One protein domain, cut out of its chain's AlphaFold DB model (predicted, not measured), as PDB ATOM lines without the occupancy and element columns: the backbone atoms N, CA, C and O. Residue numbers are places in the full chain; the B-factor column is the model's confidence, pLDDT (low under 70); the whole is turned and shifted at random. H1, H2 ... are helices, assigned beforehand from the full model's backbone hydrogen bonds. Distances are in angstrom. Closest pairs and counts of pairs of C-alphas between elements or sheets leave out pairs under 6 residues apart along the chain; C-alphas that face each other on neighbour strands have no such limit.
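What this domain is: This is residues 338 to 548 of the 908 residues of an uncharacterized protein of Oryza rufipogon (UniProt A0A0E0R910). What shape do these atoms make? Short H5 sits in the middle of a slab of helices, with long H1 and H3 packed on it from one side and the helical hairpin H6 and H7 from another. H9 packs along H6, H4 and H8 pack on H1 towards its two ends, and H10 crosses H7 far from H1. What is printed? The printed part has 211 residues with ten named helices, H1 to H10 in order, and no named strand, an all helix class; it is compact, with a radius of gyration of the C-alphas of 18.2 A and spans of 51 by 47 by 28 A.

Where its parts are: Where do the first helices run? H1, residues 340 to 372, starts at C-alpha 340 (138.495, 94.010, 214.774) and is 43.7 A long, with a kink of 52 degrees near residue 347. H2 is residues 378 to 381, H3 388 to 413, 37.8 A long, and H4 422 to 428. What follows? H5 is residues 437 to 443, H6 446 to 465 with a kink of 41 degrees near residue 453, H7 469 to 486, H8 494 to 502 and H9 508 to 519. H10, residues 525 to 546, is 31.4 A long and ends at C-alpha 546 (145.026, 132.718, 187.958).

How they stand to each other: What does H1 touch? Among others H5, with residues 358 to 367 alone, the closest C-alphas being Tyr 363 and Ser 438, 5.0 A, and H4 and H8, closest at Leu 348 and Leu 426, 7.2 A, and at Met 370 and Ala 494, 5.1 A. How does H3 stand? It touches H6, residues 447 to 455 alone, closest at C-alphas Arg 404 and Ala 448, 4.2 A; H2 is close but not clearly touching it, Phe 381 to Glu 395, 6.5 A. What do the later helices form? H6, H7 and H9 are an up and down bundle, each running against the one before; H6 and H9 touch at a shallow tilt of 7 degrees, C-alphas Leu 457 and Leu 517 closest at 5.9 A. H10 touches H7 about perpendicular, at 73 degrees, Ile 484 and Lys 539 closest at 6.7 A. Are the backbones helical? Every O i to N i+4 pair is within hydrogen-bond range in H3, H4, H8, H9 and H10, against 23 of 29 in H1, 14 of 16 in H6, 11 of 14 in H7 and 1 of 3 in H5, where 3 of 4 O i to N i+3 pairs are; H2 is too short for such a pair.

The domain as a whole: How far does it reach? The two C-alphas farthest apart, Ser 385 and Tyr 526, are 58.2 A apart. Is it unbroken? The printed part has no cut and no long link. Where is confidence low? Residues 385, 416 to 420, 433 to 434, 504 to 508 and 519 to 528 are under 70.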
ATOM      1  N   CYS A 338     141.796  99.306 219.287       87.94
ATOM      2  CA  CYS A 338     140.494  98.652 219.115       87.94
ATOM      3  C   CYS A 338     140.568  97.353 218.280       87.94
ATOM      4  O   CYS A 338     140.871  97.399 217.083       87.94
ATOM      5  N   PRO A 339     140.204  96.187 218.850       87.19
ATOM      6  CA  PRO A 339     140.194  94.923 218.117       87.19
ATOM      7  C   PRO A 339     139.125  94.875 217.017       87.19
ATOM      8  O   PRO A 339     138.016  95.385 217.190       87.19
ATOM      9  N   SER A 340     139.392  94.128 215.940       86.38
ATOM     10  CA  SER A 340     138.495  94.010 214.774       86.38
ATOM     11  C   SER A 340     137.065  93.573 215.085       86.38
ATOM     12  O   SER A 340     136.114  94.096 214.502       86.38
ATOM     13  N   LYS A 341     136.881  92.695 216.078       88.06
ATOM     14  CA  LYS A 341     135.554  92.273 216.567       88.06
ATOM     15  C   LYS A 341     134.665  93.429 217.050       88.06
ATOM     16  O   LYS A 341     133.449  93.275 217.111       88.06
ATOM     17  N   PHE A 342     135.254  94.568 217.413       88.50
ATOM     18  CA  PHE A 342     134.555  95.707 217.997       88.50
ATOM     19  C   PHE A 342     134.421  96.906 217.051       88.50
ATOM     20  O   PHE A 342     133.728  97.855 217.415       88.50
ATOM     21  N   TRP A 343     134.975  96.863 215.832       89.00
ATOM     22  CA  TRP A 343     134.948  98.005 214.904       89.00
ATOM     23  C   TRP A 343     133.540  98.504 214.589       89.00
ATOM     24  O   TRP A 343     133.284  99.701 214.681       89.00
ATOM     25  N   LYS A 344     132.593  97.603 214.303       86.94
ATOM     26  CA  LYS A 344     131.203  98.000 214.034       86.94
ATOM     27  C   LYS A 344     130.591  98.791 215.194       86.94
ATOM     28  O   LYS A 344     129.880  99.761 214.970       86.94
ATOM     29  N   LYS A 345     130.842  98.350 216.432       86.81
ATOM     30  CA  LYS A 345     130.250  98.943 217.636       86.81
ATOM     31  C   LYS A 345     130.964 100.237 218.022       86.81
ATOM     32  O   LYS A 345     130.282 101.206 218.310       86.81
ATOM     33  N   TRP A 346     132.294 100.249 218.029       88.62
ATOM     34  CA  TRP A 346     133.098 101.358 218.549       88.62
ATOM     35  C   TRP A 346     133.568 102.329 217.466       88.62
ATOM     36  O   TRP A 346     133.419 103.531 217.636       88.62
ATOM     37  N   MET A 347     134.094 101.843 216.341       87.69
ATOM     38  CA  MET A 347     134.653 102.724 215.310       87.69
ATOM     39  C   MET A 347     133.551 103.461 214.549       87.69
ATOM     40  O   MET A 347     133.568 104.683 214.504       87.69
ATOM     41  N   LEU A 348     132.552 102.755 214.011       83.62
ATOM     42  CA  LEU A 348     131.517 103.405 213.189       83.62
ATOM     43  C   LEU A 348     130.659 104.399 213.981       83.62
ATOM     44  O   LEU A 348     130.296 105.444 213.454       83.62
ATOM     45  N   ASN A 349     130.361 104.093 215.246       84.31
ATOM     46  CA  ASN A 349     129.484 104.931 216.067       84.31
ATOM     47  C   ASN A 349     130.190 106.141 216.689       84.31
ATOM     48  O   ASN A 349     129.509 107.088 217.060       84.31
ATOM     49  N   LEU A 350     131.519 106.105 216.844       88.44
ATOM     50  CA  LEU A 350     132.269 107.174 217.516       88.44
ATOM     51  C   LEU A 350     133.147 107.960 216.540       88.44
ATOM     52  O   LEU A 350     133.222 109.179 216.626       88.44
ATOM     53  N   LEU A 351     133.803 107.289 215.593       88.81
ATOM     54  CA  LEU A 351     134.726 107.959 214.682       88.81
ATOM     55  C   LEU A 351     133.984 108.757 213.605       88.81
ATOM     56  O   LEU A 351     134.404 109.865 213.303       88.81
ATOM     57  N   ARG A 352     132.863 108.244 213.075       85.31
ATOM     58  CA  ARG A 352     132.078 108.952 212.049       85.31
ATOM     59  C   ARG A 352     131.568 110.313 212.547       85.31
ATOM     60  O   ARG A 352     131.939 111.307 211.935       85.31
ATOM     61  N   PRO A 353     130.841 110.415 213.681       87.38
ATOM     62  CA  PRO A 353     130.357 111.715 214.149       87.38
ATOM     63  C   PRO A 353     131.489 112.683 214.510       87.38
ATOM     64  O   PRO A 353     131.338 113.889 214.340       87.38
ATOM     65  N   LEU A 354     132.626 112.168 215.002       91.19
ATOM     66  CA  LEU A 354     133.799 112.993 215.278       91.19
ATOM     67  C   LEU A 354     134.394 113.563 213.986       91.19
ATOM     68  O   LEU A 354     134.637 114.761 213.918       91.19
ATOM     69  N   LEU A 355     134.643 112.716 212.983       89.81
ATOM     70  CA  LEU A 355     135.255 113.141 211.727       89.81
ATOM     71  C   LEU A 355     134.337 114.074 210.939       89.81
ATOM     72  O   LEU A 355     134.828 115.083 210.447       89.81
ATOM     73  N   ASP A 356     133.031 113.797 210.899       86.62
ATOM     74  CA  ASP A 356     132.036 114.690 210.292       86.62
ATOM     75  C   ASP A 356     132.070 116.071 210.979       86.62
ATOM     76  O   ASP A 356     132.138 117.109 210.321       86.62
ATOM     77  N   HIS A 357     132.123 116.097 212.317       89.44
ATOM     78  CA  HIS A 357     132.236 117.342 213.076       89.44
ATOM     79  C   HIS A 357     133.553 118.086 212.803       89.44
ATOM     80  O   HIS A 357     133.549 119.304 212.612       89.44
ATOM     81  N   CYS A 358     134.686 117.377 212.771       91.88
ATOM     82  CA  CYS A 358     135.982 117.969 212.454       91.88
ATOM     83  C   CYS A 358     136.027 118.514 211.022       91.88
ATOM     84  O   CYS A 358     136.595 119.584 210.814       91.88
ATOM     85  N   GLU A 359     135.433 117.812 210.057       89.50
ATOM     86  CA  GLU A 359     135.385 118.219 208.652       89.50
ATOM     87  C   GLU A 359     134.596 119.514 208.477       89.50
ATOM     88  O   GLU A 359     135.139 120.466 207.914       89.50
ATOM     89  N   ASP A 360     133.389 119.595 209.047       87.88
ATOM     90  CA  ASP A 360     132.571 120.812 209.036       87.88
ATOM     91  C   ASP A 360     133.326 121.994 209.668       87.88
ATOM     92  O   ASP A 360     133.440 123.070 209.073       87.88
ATOM     93  N   LEU A 361     133.891 121.803 210.867       90.88
ATOM     94  CA  LEU A 361     134.608 122.865 211.579       90.88
ATOM     95  C   LEU A 361     135.845 123.353 210.831       90.88
ATOM     96  O   LEU A 361     136.029 124.563 210.669       90.88
ATOM     97  N   LEU A 362     136.696 122.425 210.390       94.31
ATOM     98  CA  LEU A 362     137.919 122.759 209.671       94.31
ATOM     99  C   LEU A 362     137.603 123.367 208.309       94.31
ATOM    100  O   LEU A 362     138.295 124.301 207.910       94.31
ATOM    101  N   TYR A 363     136.549 122.911 207.626       92.12
ATOM    102  CA  TYR A 363     136.090 123.521 206.381       92.12
ATOM    103  C   TYR A 363     135.774 125.003 206.583       92.12
ATOM    104  O   TYR A 363     136.381 125.848 205.924       92.12
ATOM    105  N   PHE A 364     134.903 125.351 207.536       90.44
ATOM    106  CA  PHE A 364     134.545 126.754 207.774       90.44
ATOM    107  C   PHE A 364     135.733 127.597 208.249       90.44
ATOM    108  O   PHE A 364     135.886 128.741 207.800       90.44
ATOM    109  N   ALA A 365     136.571 127.047 209.131       93.94
ATOM    110  CA  ALA A 365     137.726 127.743 209.686       93.94
ATOM    111  C   ALA A 365     138.782 128.044 208.613       93.94
ATOM    112  O   ALA A 365     139.161 129.205 208.430       93.94
ATOM    113  N   TRP A 366     139.208 127.029 207.857       95.06
ATOM    114  CA  TRP A 366     140.209 127.189 206.802       95.06
ATOM    115  C   TRP A 366     139.683 127.997 205.620       95.06
ATOM    116  O   TRP A 366     140.391 128.882 205.146       95.06
ATOM    117  N   PHE A 367     138.438 127.779 205.183       91.56
ATOM    118  CA  PHE A 367     137.824 128.587 204.124       91.56
ATOM    119  C   PHE A 367     137.797 130.075 204.498       91.56
ATOM    120  O   PHE A 367     138.146 130.949 203.698       91.56
ATOM    121  N   SER A 368     137.420 130.380 205.743       91.25
ATOM    122  CA  SER A 368     137.393 131.756 206.236       91.25
ATOM    123  C   SER A 368     138.792 132.355 206.346       91.25
ATOM    124  O   SER A 368     138.985 133.501 205.944       91.25
ATOM    125  N   LEU A 369     139.773 131.586 206.824       92.94
ATOM    126  CA  LEU A 369     141.160 132.034 206.909       92.94
ATOM    127  C   LEU A 369     141.753 132.321 205.520       92.94
ATOM    128  O   LEU A 369     142.349 133.378 205.327       92.94
ATOM    129  N   MET A 370     141.529 131.431 204.548       90.44
ATOM    130  CA  MET A 370     142.026 131.560 203.174       90.44
ATOM    131  C   MET A 370     141.464 132.786 202.452       90.44
ATOM    132  O   MET A 370     142.219 133.536 201.840       90.44
ATOM    133  N   HIS A 371     140.152 133.016 202.534       88.19
ATOM    134  CA  HIS A 371     139.500 134.036 201.702       88.19
ATOM    135  C   HIS A 371     139.121 135.318 202.445       88.19
ATOM    136  O   HIS A 371     138.827 136.326 201.814       88.19
ATOM    137  N   HIS A 372     139.130 135.311 203.778       86.25
ATOM    138  CA  HIS A 372     138.769 136.476 204.591       86.25
ATOM    139  C   HIS A 372     139.837 136.856 205.625       86.25
ATOM    140  O   HIS A 372     139.592 137.749 206.436       86.25
ATOM    141  N   GLY A 373     140.989 136.176 205.634       85.94
ATOM    142  CA  GLY A 373     142.145 136.494 206.478       85.94
ATOM    143  C   GLY A 373     142.034 136.078 207.948       85.94
ATOM    144  O   GLY A 373     143.006 136.223 208.684       85.94
ATOM    145  N   ARG A 374     140.886 135.546 208.388       86.94
ATOM    146  CA  ARG A 374     140.648 135.098 209.770       86.94
ATOM    147  C   ARG A 374     139.673 133.926 209.799       86.94
ATOM    148  O   ARG A 374     138.728 133.896 209.017       86.94
ATOM    149  N   ALA A 375     139.834 133.002 210.744       84.31
ATOM    150  CA  ALA A 375     139.082 131.746 210.781       84.31
ATOM    151  C   ALA A 375     137.564 131.870 211.077       84.31
ATOM    152  O   ALA A 375     136.865 130.872 211.000       84.31
ATOM    153  N   LYS A 376     137.018 133.061 211.390       85.06
ATOM    154  CA  LYS A 376     135.570 133.374 211.586       85.06
ATOM    155  C   LYS A 376     134.729 132.353 212.387       85.06
ATOM    156  O   LYS A 376     133.503 132.374 212.312       85.06
ATOM    157  N   VAL A 377     135.357 131.546 213.239       85.44
ATOM    158  CA  VAL A 377     134.705 130.592 214.149       85.44
ATOM    159  C   VAL A 377     134.983 130.963 215.616       85.44
ATOM    160  O   VAL A 377     135.496 130.150 216.382       85.44
ATOM    161  N   PRO A 378     134.665 132.206 216.046       81.06
ATOM    162  CA  PRO A 378     135.138 132.778 217.315       81.06
ATOM    163  C   PRO A 378     134.736 131.955 218.542       81.06
ATOM    164  O   PRO A 378     135.466 131.911 219.526       81.06
ATOM    165  N   TYR A 379     133.597 131.264 218.469       82.94
ATOM    166  CA  TYR A 379     133.104 130.409 219.542       82.94
ATOM    167  C   TYR A 379     134.088 129.279 219.910       82.94
ATOM    168  O   TYR A 379     134.267 128.994 221.090       82.94
ATOM    169  N   TYR A 380     134.805 128.715 218.932       86.38
ATOM    170  CA  TYR A 380     135.730 127.590 219.136       86.38
ATOM    171  C   TYR A 380     137.121 128.015 219.624       86.38
ATOM    172  O   TYR A 380     137.908 127.180 220.070       86.38
ATOM    173  N   PHE A 381     137.429 129.313 219.584       84.31
ATOM    174  CA  PHE A 381     138.661 129.860 220.156       84.31
ATOM    175  C   PHE A 381     138.503 130.280 221.627       84.31
ATOM    176  O   PHE A 381     139.506 130.482 222.322       84.31
ATOM    177  N   GLY A 382     137.259 130.356 222.110       78.12
ATOM    178  CA  GLY A 382     136.908 130.816 223.449       78.12
ATOM    179  C   GLY A 382     136.874 132.342 223.566       78.12
ATOM    180  O   GLY A 382     137.038 133.083 222.595       78.12
ATOM    181  N   LYS A 383     136.651 132.843 224.784       74.50
ATOM    182  CA  LYS A 383     136.673 134.288 225.054       74.50
ATOM    183  C   LYS A 383     138.116 134.794 225.002       74.50
ATOM    184  O   LYS A 383     138.930 134.435 225.852       74.50
ATOM    185  N   LEU A 384     138.411 135.618 223.999       73.31
ATOM    186  CA  LEU A 384     139.722 136.232 223.792       73.31
ATOM    187  C   LEU A 384     139.679 137.709 224.185       73.31
ATOM    188  O   LEU A 384     138.790 138.450 223.765       73.31
ATOM    189  N   SER A 385     140.650 138.139 224.987       67.00
ATOM    190  CA  SER A 385     140.834 139.533 225.394       67.00
ATOM    191  C   SER A 385     142.262 139.972 225.100       67.00
ATOM    192  O   SER A 385     143.204 139.306 225.522       67.00
ATOM    193  N   GLY A 386     142.431 141.093 224.401       73.44
ATOM    194  CA  GLY A 386     143.747 141.641 224.084       73.44
ATOM    195  C   GLY A 386     143.770 142.409 222.759       73.44
ATOM    196  O   GLY A 386     142.720 142.600 222.142       73.44
ATOM    197  N   PRO A 387     144.957 142.859 222.320       76.38
ATOM    198  CA  PRO A 387     145.144 143.487 221.013       76.38
ATOM    199  C   PRO A 387     144.771 142.531 219.873       76.38
ATOM    200  O   PRO A 387     145.075 141.340 219.948       76.38
ATOM    201  N   THR A 388     144.181 143.054 218.793       81.19
ATOM    202  CA  THR A 388     143.722 142.259 217.637       81.19
ATOM    203  C   THR A 388     144.820 141.370 217.044       81.19
ATOM    204  O   THR A 388     144.566 140.206 216.768       81.19
ATOM    205  N   GLU A 389     146.056 141.866 216.935       81.44
ATOM    206  CA  GLU A 389     147.185 141.098 216.385       81.44
ATOM    207  C   GLU A 389     147.521 139.848 217.223       81.44
ATOM    208  O   GLU A 389     147.825 138.785 216.684       81.44
ATOM    209  N   ASN A 390     147.428 139.946 218.553       82.69
ATOM    210  CA  ASN A 390     147.672 138.807 219.442       82.69
ATOM    211  C   ASN A 390     146.542 137.780 219.356       82.69
ATOM    212  O   ASN A 390     146.788 136.580 219.456       82.69
ATOM    213  N   ILE A 391     145.311 138.257 219.164       83.88
ATOM    214  CA  ILE A 391     144.138 137.412 218.951       83.88
ATOM    215  C   ILE A 391     144.293 136.625 217.646       83.88
ATOM    216  O   ILE A 391     144.134 135.411 217.660       83.88
ATOM    217  N   GLU A 392     144.666 137.286 216.549       85.75
ATOM    218  CA  GLU A 392     144.872 136.635 215.249       85.75
ATOM    219  C   GLU A 392     145.981 135.578 215.304       85.75
ATOM    220  O   GLU A 392     145.752 134.436 214.917       85.75
ATOM    221  N   LYS A 393     147.148 135.907 215.879       86.44
ATOM    222  CA  LYS A 393     148.242 134.932 216.060       86.44
ATOM    223  C   LYS A 393     147.815 133.727 216.895       86.44
ATOM    224  O   LYS A 393     148.233 132.600 216.624       86.44
ATOM    225  N   PHE A 394     147.002 133.955 217.926       85.94
ATOM    226  CA  PHE A 394     146.484 132.880 218.763       85.94
ATOM    227  C   PHE A 394     145.507 131.979 218.000       85.94
ATOM    228  O   PHE A 394     145.616 130.758 218.089       85.94
ATOM    229  N   GLU A 395     144.579 132.565 217.242       90.00
ATOM    230  CA  GLU A 395     143.638 131.814 216.407       90.00
ATOM    231  C   GLU A 395     144.362 130.966 215.364       90.00
ATOM    232  O   GLU A 395     144.078 129.775 215.245       90.00
ATOM    233  N   ASP A 396     145.342 131.553 214.675       90.88
ATOM    234  CA  ASP A 396     146.188 130.846 213.719       90.88
ATOM    235  C   ASP A 396     146.878 129.644 214.385       90.88
ATOM    236  O   ASP A 396     146.758 128.513 213.921       90.88
ATOM    237  N   THR A 397     147.538 129.867 215.527       91.38
ATOM    238  CA  THR A 397     148.263 128.811 216.257       91.38
ATOM    239  C   THR A 397     147.333 127.674 216.683       91.38
ATOM    240  O   THR A 397     147.664 126.503 216.508       91.38
ATOM    241  N   GLN A 398     146.154 127.999 217.221       91.00
ATOM    242  CA  GLN A 398     145.194 126.984 217.656       91.00
ATOM    243  C   GLN A 398     144.593 126.200 216.490       91.00
ATOM    244  O   GLN A 398     144.367 125.000 216.640       91.00
ATOM    245  N   LEU A 399     144.313 126.856 215.359       94.94
ATOM    246  CA  LEU A 399     143.799 126.176 214.171       94.94
ATOM    247  C   LEU A 399     144.845 125.210 213.602       94.94
ATOM    248  O   LEU A 399     144.499 124.085 213.243       94.94
ATOM    249  N   LEU A 400     146.118 125.620 213.570       94.19
ATOM    250  CA  LEU A 400     147.231 124.765 213.156       94.19
ATOM    251  C   LEU A 400     147.386 123.559 214.095       94.19
ATOM    252  O   LEU A 400     147.375 122.431 213.614       94.19
ATOM    253  N   GLU A 401     147.437 123.766 215.418       94.25
ATOM    254  CA  GLU A 401     147.533 122.668 216.401       94.25
ATOM    255  C   GLU A 401     146.363 121.683 216.256       94.25
ATOM    256  O   GLU A 401     146.561 120.473 216.232       94.25
ATOM    257  N   PHE A 402     145.137 122.183 216.099       95.81
ATOM    258  CA  PHE A 402     143.970 121.325 215.896       95.81
ATOM    259  C   PHE A 402     144.034 120.530 214.585       95.81
ATOM    260  O   PHE A 402     143.765 119.330 214.575       95.81
ATOM    261  N   THR A 403     144.460 121.170 213.495       96.25
ATOM    262  CA  THR A 403     144.635 120.510 212.193       96.25
ATOM    263  C   THR A 403     145.714 119.424 212.251       96.25
ATOM    264  O   THR A 403     145.530 118.350 211.678       96.25
ATOM    265  N   ARG A 404     146.816 119.661 212.978       95.88
ATOM    266  CA  ARG A 404     147.882 118.669 213.210       95.88
ATOM    267  C   ARG A 404     147.350 117.430 213.918       95.88
ATOM    268  O   ARG A 404     147.624 116.324 213.470       95.88
ATOM    269  N   GLU A 405     146.542 117.600 214.962       96.44
ATOM    270  CA  GLU A 405     145.977 116.476 215.723       96.44
ATOM    271  C   GLU A 405     144.985 115.642 214.897       96.44
ATOM    272  O   GLU A 405     145.019 114.411 214.936       96.44
ATOM    273  N   VAL A 406     144.134 116.290 214.091       95.44
ATOM    274  CA  VAL A 406     143.237 115.593 213.150       95.44
ATOM    275  C   VAL A 406     144.042 114.847 212.079       95.44
ATOM    276  O   VAL A 406     143.774 113.678 211.799       95.44
ATOM    277  N   SER A 407     145.073 115.491 211.526       95.25
ATOM    278  CA  SER A 407     145.968 114.888 210.532       95.25
ATOM    279  C   SER A 407     146.723 113.689 211.104       95.25
ATOM    280  O   SER A 407     146.829 112.660 210.444       95.25
ATOM    281  N   HIS A 408     147.188 113.787 212.351       94.94
ATOM    282  CA  HIS A 408     147.834 112.696 213.070       94.94
ATOM    283  C   HIS A 408     146.876 111.524 213.301       94.94
ATOM    284  O   HIS A 408     147.232 110.395 212.979       94.94
ATOM    285  N   LEU A 409     145.640 111.767 213.757       94.38
ATOM    286  CA  LEU A 409     144.625 110.714 213.906       94.38
ATOM    287  C   LEU A 409     144.392 109.952 212.590       94.38
ATOM    288  O   LEU A 409     144.364 108.718 212.582       94.38
ATOM    289  N   LEU A 410     144.249 110.678 211.479       92.44
ATOM    290  CA  LEU A 410     144.080 110.085 210.151       92.44
ATOM    291  C   LEU A 410     145.343 109.334 209.704       92.44
ATOM    292  O   LEU A 410     145.248 108.221 209.187       92.44
ATOM    293  N   GLY A 411     146.528 109.879 209.979       91.56
ATOM    294  CA  GLY A 411     147.807 109.202 209.776       91.56
ATOM    295  C   GLY A 411     147.881 107.865 210.517       91.56
ATOM    296  O   GLY A 411     148.218 106.846 209.908       91.56
ATOM    297  N   VAL A 412     147.477 107.836 211.793       90.81
ATOM    298  CA  VAL A 412     147.429 106.614 212.611       90.81
ATOM    299  C   VAL A 412     146.463 105.585 212.033       90.81
ATOM    300  O   VAL A 412     146.831 104.422 212.012       90.81
ATOM    301  N   LEU A 413     145.297 105.970 211.492       87.62
ATOM    302  CA  LEU A 413     144.352 105.033 210.846       87.62
ATOM    303  C   LEU A 413     144.949 104.248 209.668       87.62
ATOM    304  O   LEU A 413     144.401 103.219 209.268       87.62
ATOM    305  N   SER A 414     146.014 104.778 209.071       80.38
ATOM    306  CA  SER A 414     146.674 104.220 207.891       80.38
ATOM    307  C   SER A 414     148.011 103.545 208.193       80.38
ATOM    308  O   SER A 414     148.634 102.998 207.279       80.38
ATOM    309  N   SER A 415     148.480 103.592 209.446       78.69
ATOM    310  CA  SER A 415     149.784 103.034 209.795       78.69
ATOM    311  C   SER A 415     149.738 101.502 209.711       78.69
ATOM    312  O   SER A 415     148.732 100.910 210.091       78.69
ATOM    313  N   PRO A 416     150.806 100.827 209.250       61.31
ATOM    314  CA  PRO A 416     150.844  99.360 209.181       61.31
ATOM    315  C   PRO A 416     150.814  98.684 210.565       61.31
ATOM    316  O   PRO A 416     150.536  97.489 210.673       61.31
ATOM    317  N   GLU A 417     151.122  99.448 211.617       55.09
ATOM    318  CA  GLU A 417     151.040  99.051 213.026       55.09
ATOM    319  C   GLU A 417     149.596  99.139 213.546       55.09
ATOM    320  O   GLU A 417     149.188  98.352 214.401       55.09
ATOM    321  N   SER A 418     148.794 100.049 212.984       53.69
ATOM    322  CA  SER A 418     147.350 100.067 213.155       53.69
ATOM    323  C   SER A 418     146.742  98.976 212.271       53.69
ATOM    324  O   SER A 418     146.884  98.973 211.056       53.69
ATOM    325  N   ASN A 419     146.106  97.989 212.895       56.72
ATOM    326  CA  ASN A 419     145.130  97.077 212.296       56.72
ATOM    327  C   ASN A 419     144.949  97.183 210.755       56.72
ATOM    328  O   ASN A 419     144.060  97.902 210.297       56.72
ATOM    329  N   ASN A 420     145.736  96.426 209.971       61.06
ATOM    330  CA  ASN A 420     145.885  96.491 208.494       61.06
ATOM    331  C   ASN A 420     144.598  96.422 207.623       61.06
ATOM    332  O   ASN A 420     144.681  96.390 206.398       61.06
ATOM    333  N   GLY A 421     143.402  96.389 208.210       77.19
ATOM    334  CA  GLY A 421     142.117  96.446 207.509       77.19
ATOM    335  C   GLY A 421     141.156  97.536 207.995       77.19
ATOM    336  O   GLY A 421     140.070  97.640 207.431       77.19
ATOM    337  N   LEU A 422     141.507  98.337 209.012       84.69
ATOM    338  CA  LEU A 422     140.578  99.302 209.613       84.69
ATOM    339  C   LEU A 422     140.191 100.412 208.629       84.69
ATOM    340  O   LEU A 422     139.005 100.650 208.433       84.69
ATOM    341  N   LEU A 423     141.157 101.041 207.955       85.88
ATOM    342  CA  LEU A 423     140.868 102.082 206.961       85.88
ATOM    343  C   LEU A 423     139.943 101.568 205.843       85.88
ATOM    344  O   LEU A 423     138.943 102.201 205.510       85.88
ATOM    345  N   HIS A 424     140.230 100.377 205.312       82.50
ATOM    346  CA  HIS A 424     139.383  99.735 204.306       82.50
ATOM    347  C   HIS A 424     137.972  99.434 204.850       82.50
ATOM    348  O   HIS A 424     136.968  99.660 204.170       82.50
ATOM    349  N   TYR A 425     137.876  98.980 206.100       85.19
ATOM    350  CA  TYR A 425     136.601  98.754 206.779       85.19
ATOM    351  C   TYR A 425     135.790 100.051 206.942       85.19
ATOM    352  O   TYR A 425     134.594 100.071 206.665       85.19
ATOM    353  N   LEU A 426     136.424 101.156 207.332       84.44
ATOM    354  CA  LEU A 426     135.761 102.454 207.485       84.44
ATOM    355  C   LEU A 426     135.250 103.011 206.151       84.44
ATOM    356  O   LEU A 426     134.145 103.550 206.090       84.44
ATOM    357  N   LEU A 427     136.017 102.835 205.073       79.81
ATOM    358  CA  LEU A 427     135.627 103.268 203.728       79.81
ATOM    359  C   LEU A 427     134.458 102.461 203.163       79.81
ATOM    360  O   LEU A 427     133.565 103.031 202.539       79.81
ATOM    361  N   THR A 428     134.430 101.150 203.411       78.31
ATOM    362  CA  THR A 428     133.305 100.286 203.006       78.31
ATOM    363  C   THR A 428     132.011 100.588 203.768       78.31
ATOM    364  O   THR A 428     130.938 100.227 203.294       78.31
ATOM    365  N   HIS A 429     132.091 101.285 204.908       77.31
ATOM    366  CA  HIS A 429     130.950 101.650 205.756       77.31
ATOM    367  C   HIS A 429     130.654 103.162 205.786       77.31
ATOM    368  O   HIS A 429     129.958 103.625 206.684       77.31
ATOM    369  N   ASP A 430     131.153 103.934 204.814       73.06
ATOM    370  CA  ASP A 430     130.827 105.362 204.647       73.06
ATOM    371  C   ASP A 430     131.212 106.276 205.833       73.06
ATOM    372  O   ASP A 430     130.519 107.240 206.162       73.06
ATOM    373  N   CYS A 431     132.326 105.971 206.508       74.06
ATOM    374  CA  CYS A 431     132.815 106.761 207.647       74.06
ATOM    375  C   CYS A 431     133.684 107.968 207.236       74.06
ATOM    376  O   CYS A 431     133.917 108.856 208.044       74.06
ATOM    377  N   LEU A 432     134.190 107.988 206.000       71.31
ATOM    378  CA  LEU A 432     135.068 109.037 205.455       71.31
ATOM    379  C   LEU A 432     134.405 109.782 204.279       71.31
ATOM    380  O   LEU A 432     135.093 110.389 203.458       71.31
ATOM    381  N   GLY A 433     133.075 109.684 204.166       58.75
ATOM    382  CA  GLY A 433     132.298 110.054 202.979       58.75
ATOM    383  C   GLY A 433     132.370 111.526 202.565       58.75
ATOM    384  O   GLY A 433     132.159 111.812 201.390       58.75
ATOM    385  N   SER A 434     132.703 112.439 203.482       63.81
ATOM    386  CA  SER A 434     132.867 113.875 203.218       63.81
ATOM    387  C   SER A 434     134.318 114.354 203.300       63.81
ATOM    388  O   SER A 434     134.549 115.553 203.388       63.81
ATOM    389  N   SER A 435     135.307 113.450 203.277       73.94
ATOM    390  CA  SER A 435     136.716 113.835 203.437       73.94
ATOM    391  C   SER A 435     137.105 114.916 202.428       73.94
ATOM    392  O   SER A 435     137.061 114.692 201.221       73.94
ATOM    393  N   ARG A 436     137.499 116.085 202.933       84.62
ATOM    394  CA  ARG A 436     137.978 117.230 202.153       84.62
ATOM    395  C   ARG A 436     139.396 117.579 202.557       84.62
ATOM    396  O   ARG A 436     139.856 117.222 203.643       84.62
ATOM    397  N   MET A 437     140.068 118.362 201.720       90.69
ATOM    398  CA  MET A 437     141.405 118.854 202.051       90.69
ATOM    399  C   MET A 437     141.454 119.803 203.259       90.69
ATOM    400  O   MET A 437     142.531 120.022 203.815       90.69
ATOM    401  N   SER A 438     140.306 120.300 203.726       89.94
ATOM    402  CA  SER A 438     140.195 121.067 204.972       89.94
ATOM    403  C   SER A 438     140.662 120.290 206.205       89.94
ATOM    404  O   SER A 438     141.256 120.897 207.094       89.94
ATOM    405  N   LEU A 439     140.482 118.961 206.240       91.56
ATOM    406  CA  LEU A 439     140.953 118.099 207.337       91.56
ATOM    407  C   LEU A 439     142.474 118.176 207.544       91.56
ATOM    408  O   LEU A 439     142.958 117.988 208.657       91.56
ATOM    409  N   PHE A 440     143.207 118.493 206.476       93.31
ATOM    410  CA  PHE A 440     144.666 118.607 206.445       93.31
ATOM    411  C   PHE A 440     145.133 120.059 206.288       93.31
ATOM    412  O   PHE A 440     146.276 120.317 205.912       93.31
ATOM    413  N   GLY A 441     144.224 121.022 206.487       91.62
ATOM    414  CA  GLY A 441     144.501 122.446 206.323       91.62
ATOM    415  C   GLY A 441     145.036 122.809 204.946       91.62
ATOM    416  O   GLY A 441     145.903 123.672 204.838       91.62
ATOM    417  N   TYR A 442     144.571 122.116 203.901       91.25
ATOM    418  CA  TYR A 442     145.002 122.314 202.514       91.25
ATOM    419  C   TYR A 442     146.523 122.232 202.323       91.25
ATOM    420  O   TYR A 442     147.072 122.906 201.460       91.25
ATOM    421  N   TRP A 443     147.221 121.428 203.129       91.75
ATOM    422  CA  TRP A 443     148.684 121.356 203.104       91.75
ATOM    423  C   TRP A 443     149.365 122.700 203.389       91.75
ATOM    424  O   TRP A 443     150.448 122.958 202.880       91.75
ATOM    425  N   VAL A 444     148.758 123.605 204.155       90.75
ATOM    426  CA  VAL A 444     149.424 124.864 204.522       90.75
ATOM    427  C   VAL A 444     150.505 124.625 205.578       90.75
ATOM    428  O   VAL A 444     151.563 125.243 205.535       90.75
ATOM    429  N   ASP A 445     150.255 123.714 206.513       91.44
ATOM    430  CA  ASP A 445     151.145 123.411 207.632       91.44
ATOM    431  C   ASP A 445     151.999 122.171 207.354       91.44
ATOM    432  O   ASP A 445     151.465 121.093 207.081       91.44
ATOM    433  N   ASP A 446     153.322 122.297 207.440       90.25
ATOM    434  CA  ASP A 446     154.250 121.208 207.105       90.25
ATOM    435  C   ASP A 446     154.172 120.033 208.095       90.25
ATOM    436  O   ASP A 446     154.312 118.874 207.699       90.25
ATOM    437  N   GLU A 447     153.890 120.300 209.372       90.94
ATOM    438  CA  GLU A 447     153.770 119.265 210.407       90.94
ATOM    439  C   GLU A 447     152.478 118.446 210.244       90.94
ATOM    440  O   GLU A 447     152.511 117.209 210.250       90.94
ATOM    441  N   ALA A 448     151.346 119.117 210.001       92.88
ATOM    442  CA  ALA A 448     150.094 118.454 209.643       92.88
ATOM    443  C   ALA A 448     150.243 117.661 208.337       92.88
ATOM    444  O   ALA A 448     149.812 116.510 208.257       92.88
ATOM    445  N   THR A 449     150.926 118.242 207.343       92.38
ATOM    446  CA  THR A 449     151.189 117.591 206.053       92.38
ATOM    447  C   THR A 449     151.955 116.287 206.236       92.38
ATOM    448  O   THR A 449     151.523 115.240 205.755       92.38
ATOM    449  N   THR A 450     153.047 116.330 207.001       90.75
ATOM    450  CA  THR A 450     153.875 115.156 207.308       90.75
ATOM    451  C   THR A 450     153.051 114.034 207.941       90.75
ATOM    452  O   THR A 450     153.175 112.872 207.558       90.75
ATOM    453  N   SER A 451     152.154 114.388 208.861       90.88
ATOM    454  CA  SER A 451     151.287 113.430 209.556       90.88
ATOM    455  C   SER A 451     150.228 112.794 208.644       90.88
ATOM    456  O   SER A 451     149.834 111.650 208.860       90.88
ATOM    457  N   ALA A 452     149.779 113.510 207.612       92.38
ATOM    458  CA  ALA A 452     148.707 113.075 206.720       92.38
ATOM    459  C   ALA A 452     149.180 112.320 205.463       92.38
ATOM    460  O   ALA A 452     148.376 111.633 204.829       92.38
ATOM    461  N   ILE A 453     150.468 112.395 205.098       89.69
ATOM    462  CA  ILE A 453     151.011 111.744 203.890       89.69
ATOM    463  C   ILE A 453     150.726 110.235 203.865       89.69
ATOM    464  O   ILE A 453     150.312 109.712 202.828       89.69
ATOM    465  N   SER A 454     150.898 109.531 204.989       87.81
ATOM    466  CA  SER A 454     150.629 108.086 205.076       87.81
ATOM    467  C   SER A 454     149.169 107.755 204.755       87.81
ATOM    468  O   SER A 454     148.894 106.829 203.986       87.81
ATOM    469  N   PHE A 455     148.243 108.566 205.267       90.69
ATOM    470  CA  PHE A 455     146.814 108.418 205.029       90.69
ATOM    471  C   PHE A 455     146.458 108.684 203.570       90.69
ATOM    472  O   PHE A 455     145.801 107.857 202.931       90.69
ATOM    473  N   CYS A 456     146.930 109.795 203.003       90.44
ATOM    474  CA  CYS A 456     146.668 110.132 201.606       90.44
ATOM    475  C   CYS A 456     147.271 109.095 200.646       90.44
ATOM    476  O   CYS A 456     146.622 108.715 199.672       90.44
ATOM    477  N   LEU A 457     148.456 108.554 200.949       87.38
ATOM    478  CA  LEU A 457     149.050 107.457 200.186       87.38
ATOM    479  C   LEU A 457     148.185 106.188 200.245       87.38
ATOM    480  O   LEU A 457     147.987 105.523 199.225       87.38
ATOM    481  N   ALA A 458     147.650 105.847 201.418       86.44
ATOM    482  CA  ALA A 458     146.728 104.724 201.559       86.44
ATOM    483  C   ALA A 458     145.434 104.949 200.756       86.44
ATOM    484  O   ALA A 458     144.981 104.033 200.068       86.44
ATOM    485  N   MET A 459     144.890 106.170 200.756       86.69
ATOM    486  CA  MET A 459     143.726 106.546 199.945       86.69
ATOM    487  C   MET A 459     143.990 106.413 198.439       86.69
ATOM    488  O   MET A 459     143.159 105.847 197.732       86.69
ATOM    489  N   VAL A 460     145.157 106.850 197.948       86.62
ATOM    490  CA  VAL A 460     145.562 106.685 196.538       86.62
ATOM    491  C   VAL A 460     145.679 105.206 196.164       86.62
ATOM    492  O   VAL A 460     145.144 104.774 195.142       86.62
ATOM    493  N   ARG A 461     146.320 104.392 197.013       84.75
ATOM    494  CA  ARG A 461     146.430 102.939 196.795       84.75
ATOM    495  C   ARG A 461     145.064 102.261 196.762       84.75
ATOM    496  O   ARG A 461     144.833 101.391 195.925       84.75
ATOM    497  N   LEU A 462     144.150 102.656 197.647       83.12
ATOM    498  CA  LEU A 462     142.786 102.133 197.674       83.12
ATOM    499  C   LEU A 462     141.982 102.581 196.450       83.12
ATOM    500  O   LEU A 462     141.274 101.758 195.880       83.12
ATOM    501  N   ALA A 463     142.146 103.819 195.983       84.19
ATOM    502  CA  ALA A 463     141.515 104.294 194.750       84.19
ATOM    503  C   ALA A 463     141.967 103.499 193.509       84.19
ATOM    504  O   ALA A 463     141.163 103.260 192.613       84.19
ATOM    505  N   GLY A 464     143.235 103.070 193.466       81.31
ATOM    506  CA  GLY A 464     143.775 102.255 192.372       81.31
ATOM    507  C   GLY A 464     143.489 100.752 192.474       81.31
ATOM    508  O   GLY A 464     143.486 100.068 191.455       81.31
ATOM    509  N   SER A 465     143.262 100.222 193.681       80.62
ATOM    510  CA  SER A 465     143.057  98.779 193.922       80.62
ATOM    511  C   SER A 465     141.601  98.377 194.162       80.62
ATOM    512  O   SER A 465     141.290  97.187 194.133       80.62
ATOM    513  N   THR A 466     140.709  99.338 194.408       75.44
ATOM    514  CA  THR A 466     139.289  99.095 194.679       75.44
ATOM    515  C   THR A 466     138.407  99.896 193.724       75.44
ATOM    516  O   THR A 466     138.757 101.000 193.316       75.44
ATOM    517  N   ASP A 467     137.203  99.394 193.439       72.44
ATOM    518  CA  ASP A 467     136.176 100.138 192.693       72.44
ATOM    519  C   ASP A 467     135.450 101.188 193.556       72.44
ATOM    520  O   ASP A 467     134.311 101.565 193.285       72.44
ATOM    521  N   ASN A 468     136.092 101.675 194.624       76.75
ATOM    522  CA  ASN A 468     135.503 102.693 195.481       76.75
ATOM    523  C   ASN A 468     135.567 104.067 194.799       76.75
ATOM    524  O   ASN A 468     136.565 104.786 194.888       76.75
ATOM    525  N   GLU A 469     134.467 104.437 194.145       81.25
ATOM    526  CA  GLU A 469     134.358 105.691 193.398       81.25
ATOM    527  C   GLU A 469     134.566 106.937 194.278       81.25
ATOM    528  O   GLU A 469     135.091 107.934 193.799       81.25
ATOM    529  N   ARG A 470     134.287 106.876 195.591       77.62
ATOM    530  CA  ARG A 470     134.569 108.001 196.509       77.62
ATOM    531  C   ARG A 470     136.049 108.252 196.683       77.62
ATOM    532  O   ARG A 470     136.473 109.398 196.671       77.62
ATOM    533  N   CYS A 471     136.832 107.188 196.858       83.00
ATOM    534  CA  CYS A 471     138.280 107.320 196.965       83.00
ATOM    535  C   CYS A 471     138.845 107.939 195.685       83.00
ATOM    536  O   CYS A 471     139.700 108.813 195.763       83.00
ATOM    537  N   LYS A 472     138.329 107.532 194.517       85.69
ATOM    538  CA  LYS A 472     138.731 108.100 193.225       85.69
ATOM    539  C   LYS A 472     138.357 109.580 193.108       85.69
ATOM    540  O   LYS A 472     139.222 110.371 192.746       85.69
ATOM    541  N   LEU A 473     137.129 109.958 193.474       84.75
ATOM    542  CA  LEU A 473     136.673 111.354 193.480       84.75
ATOM    543  C   LEU A 473     137.487 112.212 194.455       84.75
ATOM    544  O   LEU A 473     137.979 113.261 194.070       84.75
ATOM    545  N   PHE A 474     137.735 111.741 195.681       86.75
ATOM    546  CA  PHE A 474     138.601 112.444 196.633       86.75
ATOM    547  C   PHE A 474     140.015 112.659 196.070       86.75
ATOM    548  O   PHE A 474     140.572 113.752 196.159       86.75
ATOM    549  N   VAL A 475     140.608 111.632 195.453       88.06
ATOM    550  CA  VAL A 475     141.946 111.755 194.859       88.06
ATOM    551  C   VAL A 475     141.947 112.758 193.699       88.06
ATOM    552  O   VAL A 475     142.842 113.602 193.629       88.06
ATOM    553  N   ALA A 476     140.957 112.683 192.808       85.56
ATOM    554  CA  ALA A 476     140.888 113.492 191.594       85.56
ATOM    555  C   ALA A 476     140.475 114.952 191.846       85.56
ATOM    556  O   ALA A 476     141.083 115.859 191.279       85.56
ATOM    557  N   ASP A 477     139.474 115.181 192.697       83.69
ATOM    558  CA  ASP A 477     138.818 116.484 192.847       83.69
ATOM    559  C   ASP A 477     139.399 117.316 194.002       83.69
ATOM    560  O   ASP A 477     139.432 118.548 193.919       83.69
ATOM    561  N   GLU A 478     139.907 116.658 195.051       87.25
ATOM    562  CA  GLU A 478     140.375 117.298 196.288       87.25
ATOM    563  C   GLU A 478     141.904 117.223 196.433       87.25
ATOM    564  O   GLU A 478     142.588 118.255 196.479       87.25
ATOM    565  N   LEU A 479     142.459 116.007 196.470       91.00
ATOM    566  CA  LEU A 479     143.870 115.761 196.779       91.00
ATOM    567  C   LEU A 479     144.806 116.299 195.692       91.00
ATOM    568  O   LEU A 479     145.681 117.122 195.975       91.00
ATOM    569  N   LEU A 480     144.622 115.851 194.446       88.94
ATOM    570  CA  LEU A 480     145.516 116.182 193.338       88.94
ATOM    571  C   LEU A 480     145.560 117.695 193.046       88.94
ATOM    572  O   LEU A 480     146.665 118.243 192.986       88.94
ATOM    573  N   PRO A 481     144.425 118.421 192.956       88.62
ATOM    574  CA  PRO A 481     144.451 119.869 192.751       88.62
ATOM    575  C   PRO A 481     145.143 120.620 193.892       88.62
ATOM    576  O   PRO A 481     145.852 121.595 193.641       88.62
ATOM    577  N   SER A 482     144.982 120.165 195.137       90.94
ATOM    578  CA  SER A 482     145.618 120.796 196.300       90.94
ATOM    579  C   SER A 482     147.133 120.591 196.311       90.94
ATOM    580  O   SER A 482     147.871 121.533 196.598       90.94
ATOM    581  N   ILE A 483     147.617 119.410 195.912       90.44
ATOM    582  CA  ILE A 483     149.058 119.166 195.759       90.44
ATOM    583  C   ILE A 483     149.642 120.056 194.654       90.44
ATOM    584  O   ILE A 483     150.664 120.708 194.868       90.44
ATOM    585  N   ILE A 484     148.984 120.148 193.492       89.12
ATOM    586  CA  ILE A 484     149.467 120.989 192.384       89.12
ATOM    587  C   ILE A 484     149.564 122.455 192.825       89.12
ATOM    588  O   ILE A 484     150.588 123.093 192.584       89.12
ATOM    589  N   ARG A 485     148.534 122.972 193.511       90.06
ATOM    590  CA  ARG A 485     148.531 124.339 194.054       90.06
ATOM    591  C   ARG A 485     149.660 124.567 195.063       90.06
ATOM    592  O   ARG A 485     150.176 125.677 195.130       90.06
ATOM    593  N   ARG A 486     150.038 123.551 195.850       89.88
ATOM    594  CA  ARG A 486     151.082 123.680 196.881       89.88
ATOM    595  C   ARG A 486     152.452 123.754 196.235       89.88
ATOM    596  O   ARG A 486     153.226 124.644 196.567       89.88
ATOM    597  N   LEU A 487     152.703 122.863 195.280       88.25
ATOM    598  CA  LEU A 487     153.981 122.734 194.583       88.25
ATOM    599  C   LEU A 487     154.246 123.854 193.562       88.25
ATOM    600  O   LEU A 487     155.294 123.851 192.912       88.25
ATOM    601  N   ASP A 488     153.293 124.753 193.317       88.12
ATOM    602  CA  ASP A 488     153.463 125.869 192.391       88.12
ATOM    603  C   ASP A 488     153.766 127.182 193.122       88.12
ATOM    604  O   ASP A 488     152.865 127.920 193.519       88.12
ATOM    605  N   ASP A 489     155.054 127.513 193.231       82.94
ATOM    606  CA  ASP A 489     155.498 128.724 193.925       82.94
ATOM    607  C   ASP A 489     155.067 130.042 193.275       82.94
ATOM    608  O   ASP A 489     155.077 131.083 193.932       82.94
ATOM    609  N   GLN A 490     154.707 130.014 191.989       84.88
ATOM    610  CA  GLN A 490     154.341 131.207 191.223       84.88
ATOM    611  C   GLN A 490     152.827 131.427 191.166       84.88
ATOM    612  O   GLN A 490     152.383 132.428 190.607       84.88
ATOM    613  N   LEU A 491     152.034 130.495 191.698       88.19
ATOM    614  CA  LEU A 491     150.582 130.555 191.638       88.19
ATOM    615  C   LEU A 491     150.035 131.521 192.707       88.19
ATOM    616  O   LEU A 491     150.214 131.269 193.901       88.19
ATOM    617  N   PRO A 492     149.329 132.602 192.322       86.88
ATOM    618  CA  PRO A 492     148.722 133.514 193.283       86.88
ATOM    619  C   PRO A 492     147.397 132.931 193.803       86.88
ATOM    620  O   PRO A 492     146.321 133.279 193.318       86.88
ATOM    621  N   CYS A 493     147.472 132.018 194.774       88.81
ATOM    622  CA  CYS A 493     146.312 131.417 195.443       88.81
ATOM    623  C   CYS A 493     146.315 131.680 196.955       88.81
ATOM    624  O   CYS A 493     147.370 131.899 197.561       88.81
ATOM    625  N   ALA A 494     145.136 131.621 197.580       89.12
ATOM    626  CA  ALA A 494     144.985 131.836 199.019       89.12
ATOM    627  C   ALA A 494     145.874 130.898 199.852       89.12
ATOM    628  O   ALA A 494     146.509 131.317 200.820       89.12
ATOM    629  N   MET A 495     145.983 129.642 199.426       89.00
ATOM    630  CA  MET A 495     146.808 128.629 200.077       89.00
ATOM    631  C   MET A 495     148.301 128.994 200.074       89.00
ATOM    632  O   MET A 495     148.949 128.918 201.115       89.00
ATOM    633  N   ARG A 496     148.849 129.467 198.943       87.56
ATOM    634  CA  ARG A 496     150.250 129.917 198.855       87.56
ATOM    635  C   ARG A 496     150.500 131.148 199.721       87.56
ATOM    636  O   ARG A 496     151.521 131.203 200.401       87.56
ATOM    637  N   ASN A 497     149.558 132.091 199.769       87.81
ATOM    638  CA  ASN A 497     149.660 133.254 200.657       87.81
ATOM    639  C   ASN A 497     149.757 132.840 202.134       87.81
ATOM    640  O   ASN A 497     150.552 133.411 202.881       87.81
ATOM    641  N   LEU A 498     148.991 131.828 202.555       89.81
ATOM    642  CA  LEU A 498     149.074 131.294 203.915       89.81
ATOM    643  C   LEU A 498     150.362 130.500 204.165       89.81
ATOM    644  O   LEU A 498     150.943 130.647 205.235       89.81
ATOM    645  N   ILE A 499     150.852 129.725 203.190       88.31
ATOM    646  CA  ILE A 499     152.159 129.051 203.297       88.31
ATOM    647  C   ILE A 499     153.262 130.089 203.530       88.31
ATOM    648  O   ILE A 499     154.050 129.929 204.453       88.31
ATOM    649  N   PHE A 500     153.276 131.201 202.787       84.38
ATOM    650  CA  PHE A 500     154.236 132.288 203.024       84.38
ATOM    651  C   PHE A 500     154.054 132.973 204.388       84.38
ATOM    652  O   PHE A 500     155.036 133.421 204.980       84.38
ATOM    653  N   LYS A 501     152.815 133.067 204.892       87.38
ATOM    654  CA  LYS A 501     152.514 133.627 206.220       87.38
ATOM    655  C   LYS A 501     153.055 132.743 207.349       87.38
ATOM    656  O   LYS A 501     153.579 133.281 208.323       87.38
ATOM    657  N   PHE A 502     152.902 131.422 207.245       84.25
ATOM    658  CA  PHE A 502     153.191 130.487 208.339       84.25
ATOM    659  C   PHE A 502     154.554 129.793 208.234       84.25
ATOM    660  O   PHE A 502     155.196 129.573 209.260       84.25
ATOM    661  N   ASN A 503     155.039 129.519 207.022       73.19
ATOM    662  CA  ASN A 503     156.291 128.810 206.766       73.19
ATOM    663  C   ASN A 503     157.288 129.768 206.098       73.19
ATOM    664  O   ASN A 503     157.374 129.871 204.876       73.19
ATOM    665  N   SER A 504     158.064 130.489 206.912       54.94
ATOM    666  CA  SER A 504     159.081 131.443 206.433       54.94
ATOM    667  C   SER A 504     160.279 130.779 205.730       54.94
ATOM    668  O   SER A 504     161.053 131.465 205.062       54.94
ATOM    669  N   SER A 505     160.409 129.453 205.833       53.53
ATOM    670  CA  SER A 505     161.313 128.614 205.043       53.53
ATOM    671  C   SER A 505     160.558 127.361 204.593       53.53
ATOM    672  O   SER A 505     160.174 126.556 205.440       53.53
ATOM    673  N   THR A 506     160.330 127.194 203.289       54.78
ATOM    674  CA  THR A 506     159.733 125.975 202.725       54.78
ATOM    675  C   THR A 506     160.615 124.777 203.055       54.78
ATOM    676  O   THR A 506     161.816 124.789 202.782       54.78
ATOM    677  N   ASN A 507     160.045 123.749 203.680       62.28
ATOM    678  CA  ASN A 507     160.777 122.524 203.946       62.28
ATOM    679  C   ASN A 507     160.769 121.650 202.681       62.28
ATOM    680  O   ASN A 507     159.813 120.913 202.445       62.28
ATOM    681  N   ASP A 508     161.845 121.712 201.885       68.00
ATOM    682  CA  ASP A 508     162.008 120.970 200.615       68.00
ATOM    683  C   ASP A 508     161.718 119.457 200.735       68.00
ATOM    684  O   ASP A 508     161.440 118.779 199.745       68.00
ATOM    685  N   THR A 509     161.792 118.906 201.950       80.56
ATOM    686  CA  THR A 509     161.490 117.498 202.236       80.56
ATOM    687  C   THR A 509     160.010 117.156 202.055       80.56
ATOM    688  O   THR A 509     159.699 116.158 201.412       80.56
ATOM    689  N   VAL A 510     159.098 118.008 202.530       84.94
ATOM    690  CA  VAL A 510     157.650 117.755 202.483       84.94
ATOM    691  C   VAL A 510     157.138 117.795 201.047       84.94
ATOM    692  O   VAL A 510     156.364 116.939 200.622       84.94
ATOM    693  N   ASP A 511     157.618 118.757 200.261       85.81
ATOM    694  CA  ASP A 511     157.238 118.880 198.854       85.81
ATOM    695  C   ASP A 511     157.728 117.683 198.030       85.81
ATOM    696  O   ASP A 511     157.029 117.212 197.130       85.81
ATOM    697  N   LYS A 512     158.896 117.130 198.377       84.44
ATOM    698  CA  LYS A 512     159.398 115.892 197.781       84.44
ATOM    699  C   LYS A 512     158.516 114.692 198.125       84.44
ATOM    700  O   LYS A 512     158.213 113.907 197.230       84.44
ATOM    701  N   ASP A 513     158.071 114.571 199.372       86.00
ATOM    702  CA  ASP A 513     157.179 113.484 199.783       86.00
ATOM    703  C   ASP A 513     155.807 113.577 199.088       86.00
ATOM    704  O   ASP A 513     155.237 112.560 198.694       86.00
ATOM    705  N   LEU A 514     155.297 114.791 198.845       87.00
ATOM    706  CA  LEU A 514     154.076 115.011 198.056       87.00
ATOM    707  C   LEU A 514     154.253 114.661 196.571       87.00
ATOM    708  O   LEU A 514     153.327 114.143 195.944       87.00
ATOM    709  N   ILE A 515     155.431 114.918 195.995       83.88
ATOM    710  CA  ILE A 515     155.767 114.462 194.637       83.88
ATOM    711  C   ILE A 515     155.816 112.931 194.596       83.88
ATOM    712  O   ILE A 515     155.219 112.328 193.704       83.88
ATOM    713  N   ASP A 516     156.465 112.301 195.577       81.56
ATOM    714  CA  ASP A 516     156.548 110.842 195.693       81.56
ATOM    715  C   ASP A 516     155.155 110.204 195.869       81.56
ATOM    716  O   ASP A 516     154.894 109.134 195.316       81.56
ATOM    717  N   LEU A 517     154.231 110.876 196.567       81.81
ATOM    718  CA  LEU A 517     152.836 110.447 196.711       81.81
ATOM    719  C   LEU A 517     152.110 110.356 195.357       81.81
ATOM    720  O   LEU A 517     151.298 109.452 195.160       81.81
ATOM    721  N   MET A 518     152.415 111.256 194.415       74.94
ATOM    722  CA  MET A 518     151.835 111.258 193.064       74.94
ATOM    723  C   MET A 518     152.598 110.376 192.057       74.94
ATOM    724  O   MET A 518     152.007 109.919 191.079       74.94
ATOM    725  N   GLY A 519     153.903 110.166 192.259       65.12
ATOM    726  CA  GLY A 519     154.841 109.706 191.226       65.12
ATOM    727  C   GLY A 519     154.866 108.207 190.894       65.12
ATOM    728  O   GLY A 519     155.437 107.841 189.870       65.12
ATOM    729  N   GLY A 520     154.247 107.326 191.688       60.59
ATOM    730  CA  GLY A 520     154.301 105.871 191.449       60.59
ATOM    731  C   GLY A 520     155.729 105.281 191.487       60.59
ATOM    732  O   GLY A 520     156.688 105.969 191.817       60.59
ATOM    733  N   GLU A 521     155.883 103.974 191.226       51.41
ATOM    734  CA  GLU A 521     157.143 103.228 191.431       51.41
ATOM    735  C   GLU A 521     158.397 103.906 190.840       51.41
ATOM    736  O   GLU A 521     158.540 104.086 189.629       51.41
ATOM    737  N   LYS A 522     159.364 104.198 191.720       56.34
ATOM    738  CA  LYS A 522     160.700 104.677 191.346       56.34
ATOM    739  C   LYS A 522     161.416 103.618 190.502       56.34
ATOM    740  O   LYS A 522     161.549 102.475 190.932       56.34
ATOM    741  N   GLY A 523     161.932 104.014 189.335       56.59
ATOM    742  CA  GLY A 523     162.789 103.153 188.504       56.59
ATOM    743  C   GLY A 523     162.483 103.138 187.004       56.59
ATOM    744  O   GLY A 523     163.268 102.568 186.247       56.59
ATOM    745  N   ASN A 524     161.398 103.777 186.546       65.06
ATOM    746  CA  ASN A 524     161.091 103.921 185.119       65.06
ATOM    747  C   ASN A 524     161.198 105.385 184.658       65.06
ATOM    748  O   ASN A 524     160.252 106.161 184.781       65.06
ATOM    749  N   ALA A 525     162.337 105.730 184.047       66.94
ATOM    750  CA  ALA A 525     162.628 107.084 183.567       66.94
ATOM    751  C   ALA A 525     161.606 107.626 182.544       66.94
ATOM    752  O   ALA A 525     161.439 108.836 182.419       66.94
ATOM    753  N   TYR A 526     160.906 106.757 181.805       69.81
ATOM    754  CA  TYR A 526     159.862 107.185 180.866       69.81
ATOM    755  C   TYR A 526     158.601 107.671 181.596       69.81
ATOM    756  O   TYR A 526     158.042 108.707 181.242       69.81
ATOM    757  N   VAL A 527     158.178 106.948 182.638       65.81
ATOM    758  CA  VAL A 527     157.013 107.314 183.464       65.81
ATOM    759  C   VAL A 527     157.302 108.590 184.253       65.81
ATOM    760  O   VAL A 527     156.473 109.494 184.274       65.81
ATOM    761  N   GLU A 528     158.506 108.704 184.813       67.06
ATOM    762  CA  GLU A 528     158.951 109.874 185.578       67.06
ATOM    763  C   GLU A 528     159.009 111.149 184.714       67.06
ATOM    764  O   GLU A 528     158.508 112.207 185.111       67.06
ATOM    765  N   ASN A 529     159.529 111.047 183.484       74.19
ATOM    766  CA  ASN A 529     159.540 112.163 182.536       74.19
ATOM    767  C   ASN A 529     158.122 112.575 182.116       74.19
ATOM    768  O   ASN A 529     157.809 113.766 182.104       74.19
ATOM    769  N   ASN A 530     157.242 111.612 181.820       78.81
ATOM    770  CA  ASN A 530     155.850 111.901 181.465       78.81
ATOM    771  C   ASN A 530     155.091 112.569 182.617       78.81
ATOM    772  O   ASN A 530     154.364 113.534 182.384       78.81
ATOM    773  N   PHE A 531     155.284 112.092 183.850       80.31
ATOM    774  CA  PHE A 531     154.689 112.690 185.042       80.31
ATOM    775  C   PHE A 531     155.161 114.134 185.243       80.31
ATOM    776  O   PHE A 531     154.346 115.032 185.445       80.31
ATOM    777  N   THR A 532     156.465 114.382 185.104       81.56
ATOM    778  CA  THR A 532     157.040 115.727 185.231       81.56
ATOM    779  C   THR A 532     156.490 116.678 184.164       81.56
ATOM    780  O   THR A 532     156.102 117.804 184.481       81.56
ATOM    781  N   CYS A 533     156.387 116.226 182.908       84.56
ATOM    782  CA  CYS A 533     155.767 116.998 181.827       84.56
ATOM    783  C   CYS A 533     154.280 117.275 182.088       84.56
ATOM    784  O   CYS A 533     153.818 118.396 181.878       84.56
ATOM    785  N   TRP A 534     153.536 116.273 182.562       88.69
ATOM    786  CA  TRP A 534     152.129 116.420 182.923       88.69
ATOM    787  C   TRP A 534     151.945 117.443 184.050       88.69
ATOM    788  O   TRP A 534     151.149 118.370 183.903       88.69
ATOM    789  N   LEU A 535     152.732 117.346 185.125       86.06
ATOM    790  CA  LEU A 535     152.673 118.265 186.260       86.06
ATOM    791  C   LEU A 535     153.026 119.698 185.842       86.06
ATOM    792  O   LEU A 535     152.359 120.642 186.261       86.06
ATOM    793  N   ALA A 536     154.042 119.872 184.990       87.56
ATOM    794  CA  ALA A 536     154.406 121.181 184.451       87.56
ATOM    795  C   ALA A 536     153.251 121.814 183.656       87.56
ATOM    796  O   ALA A 536     152.948 122.988 183.863       87.56
ATOM    797  N   LYS A 537     152.564 121.023 182.819       89.31
ATOM    798  CA  LYS A 537     151.383 121.475 182.073       89.31
ATOM    799  C   LYS A 537     150.239 121.880 183.007       89.31
ATOM    800  O   LYS A 537     149.668 122.947 182.828       89.31
ATOM    801  N   GLN A 538     149.944 121.082 184.039       88.19
ATOM    802  CA  GLN A 538     148.893 121.422 185.010       88.19
ATOM    803  C   GLN A 538     149.175 122.743 185.742       88.19
ATOM    804  O   GLN A 538     148.267 123.553 185.931       88.19
ATOM    805  N   LYS A 539     150.435 122.985 186.129       89.75
ATOM    806  CA  LYS A 539     150.859 124.261 186.729       89.75
ATOM    807  C   LYS A 539     150.670 125.428 185.759       89.75
ATOM    808  O   LYS A 539     150.130 126.463 186.139       89.75
ATOM    809  N   GLU A 540     151.072 125.266 184.498       89.88
ATOM    810  CA  GLU A 540     150.890 126.292 183.465       89.88
ATOM    811  C   GLU A 540     149.408 126.630 183.238       89.88
ATOM    812  O   GLU A 540     149.046 127.808 183.246       89.88
ATOM    813  N   ASP A 541     148.546 125.615 183.136       86.81
ATOM    814  CA  ASP A 541     147.100 125.784 182.957       86.81
ATOM    815  C   ASP A 541     146.463 126.532 184.147       86.81
ATOM    816  O   ASP A 541     145.643 127.436 183.956       86.81
ATOM    817  N   LEU A 542     146.859 126.209 185.385       86.50
ATOM    818  CA  LEU A 542     146.380 126.909 186.584       86.50
ATOM    819  C   LEU A 542     146.879 128.352 186.659       86.50
ATOM    820  O   LEU A 542     146.093 129.247 186.968       86.50
ATOM    821  N   ARG A 543     148.151 128.611 186.339       88.31
ATOM    822  CA  ARG A 543     148.685 129.981 186.274       88.31
ATOM    823  C   ARG A 543     147.948 130.803 185.226       88.31
ATOM    824  O   ARG A 543     147.578 131.939 185.504       88.31
ATOM    825  N   ALA A 544     147.687 130.235 184.048       87.38
ATOM    826  CA  ALA A 544     146.935 130.917 182.999       87.38
ATOM    827  C   ALA A 544     145.545 131.357 183.490       87.38
ATOM    828  O   ALA A 544     145.144 132.491 183.231       87.38
ATOM    829  N   LYS A 545     144.848 130.508 184.259       85.38
ATOM    830  CA  LYS A 545     143.582 130.866 184.921       85.38
ATOM    831  C   LYS A 545     143.764 131.933 186.003       85.38
ATOM    832  O   LYS A 545     142.977 132.871 186.066       85.38
ATOM    833  N   ALA A 546     144.791 131.810 186.838       86.75
ATOM    834  CA  ALA A 546     145.026 132.718 187.958       86.75
ATOM    835  C   ALA A 546     145.398 134.143 187.514       86.75
ATOM    836  O   ALA A 546     145.005 135.116 188.152       86.75
ATOM    837  N   PHE A 547     146.122 134.272 186.399       84.31
ATOM    838  CA  PHE A 547     146.490 135.559 185.803       84.31
ATOM    839  C   PHE A 547     145.445 136.100 184.817       84.31
ATOM    840  O   PHE A 547     145.667 137.147 184.203       84.31
ATOM    841  N   CYS A 548     144.301 135.428 184.656       81.75
ATOM    842  CA  CYS A 548     143.203 135.973 183.873       81.75
ATOM    843  C   CYS A 548     142.606 137.212 184.540       81.75
ATOM    844  O   CYS A 548     142.228 137.197 185.712       81.75
TER     845      CYS A 548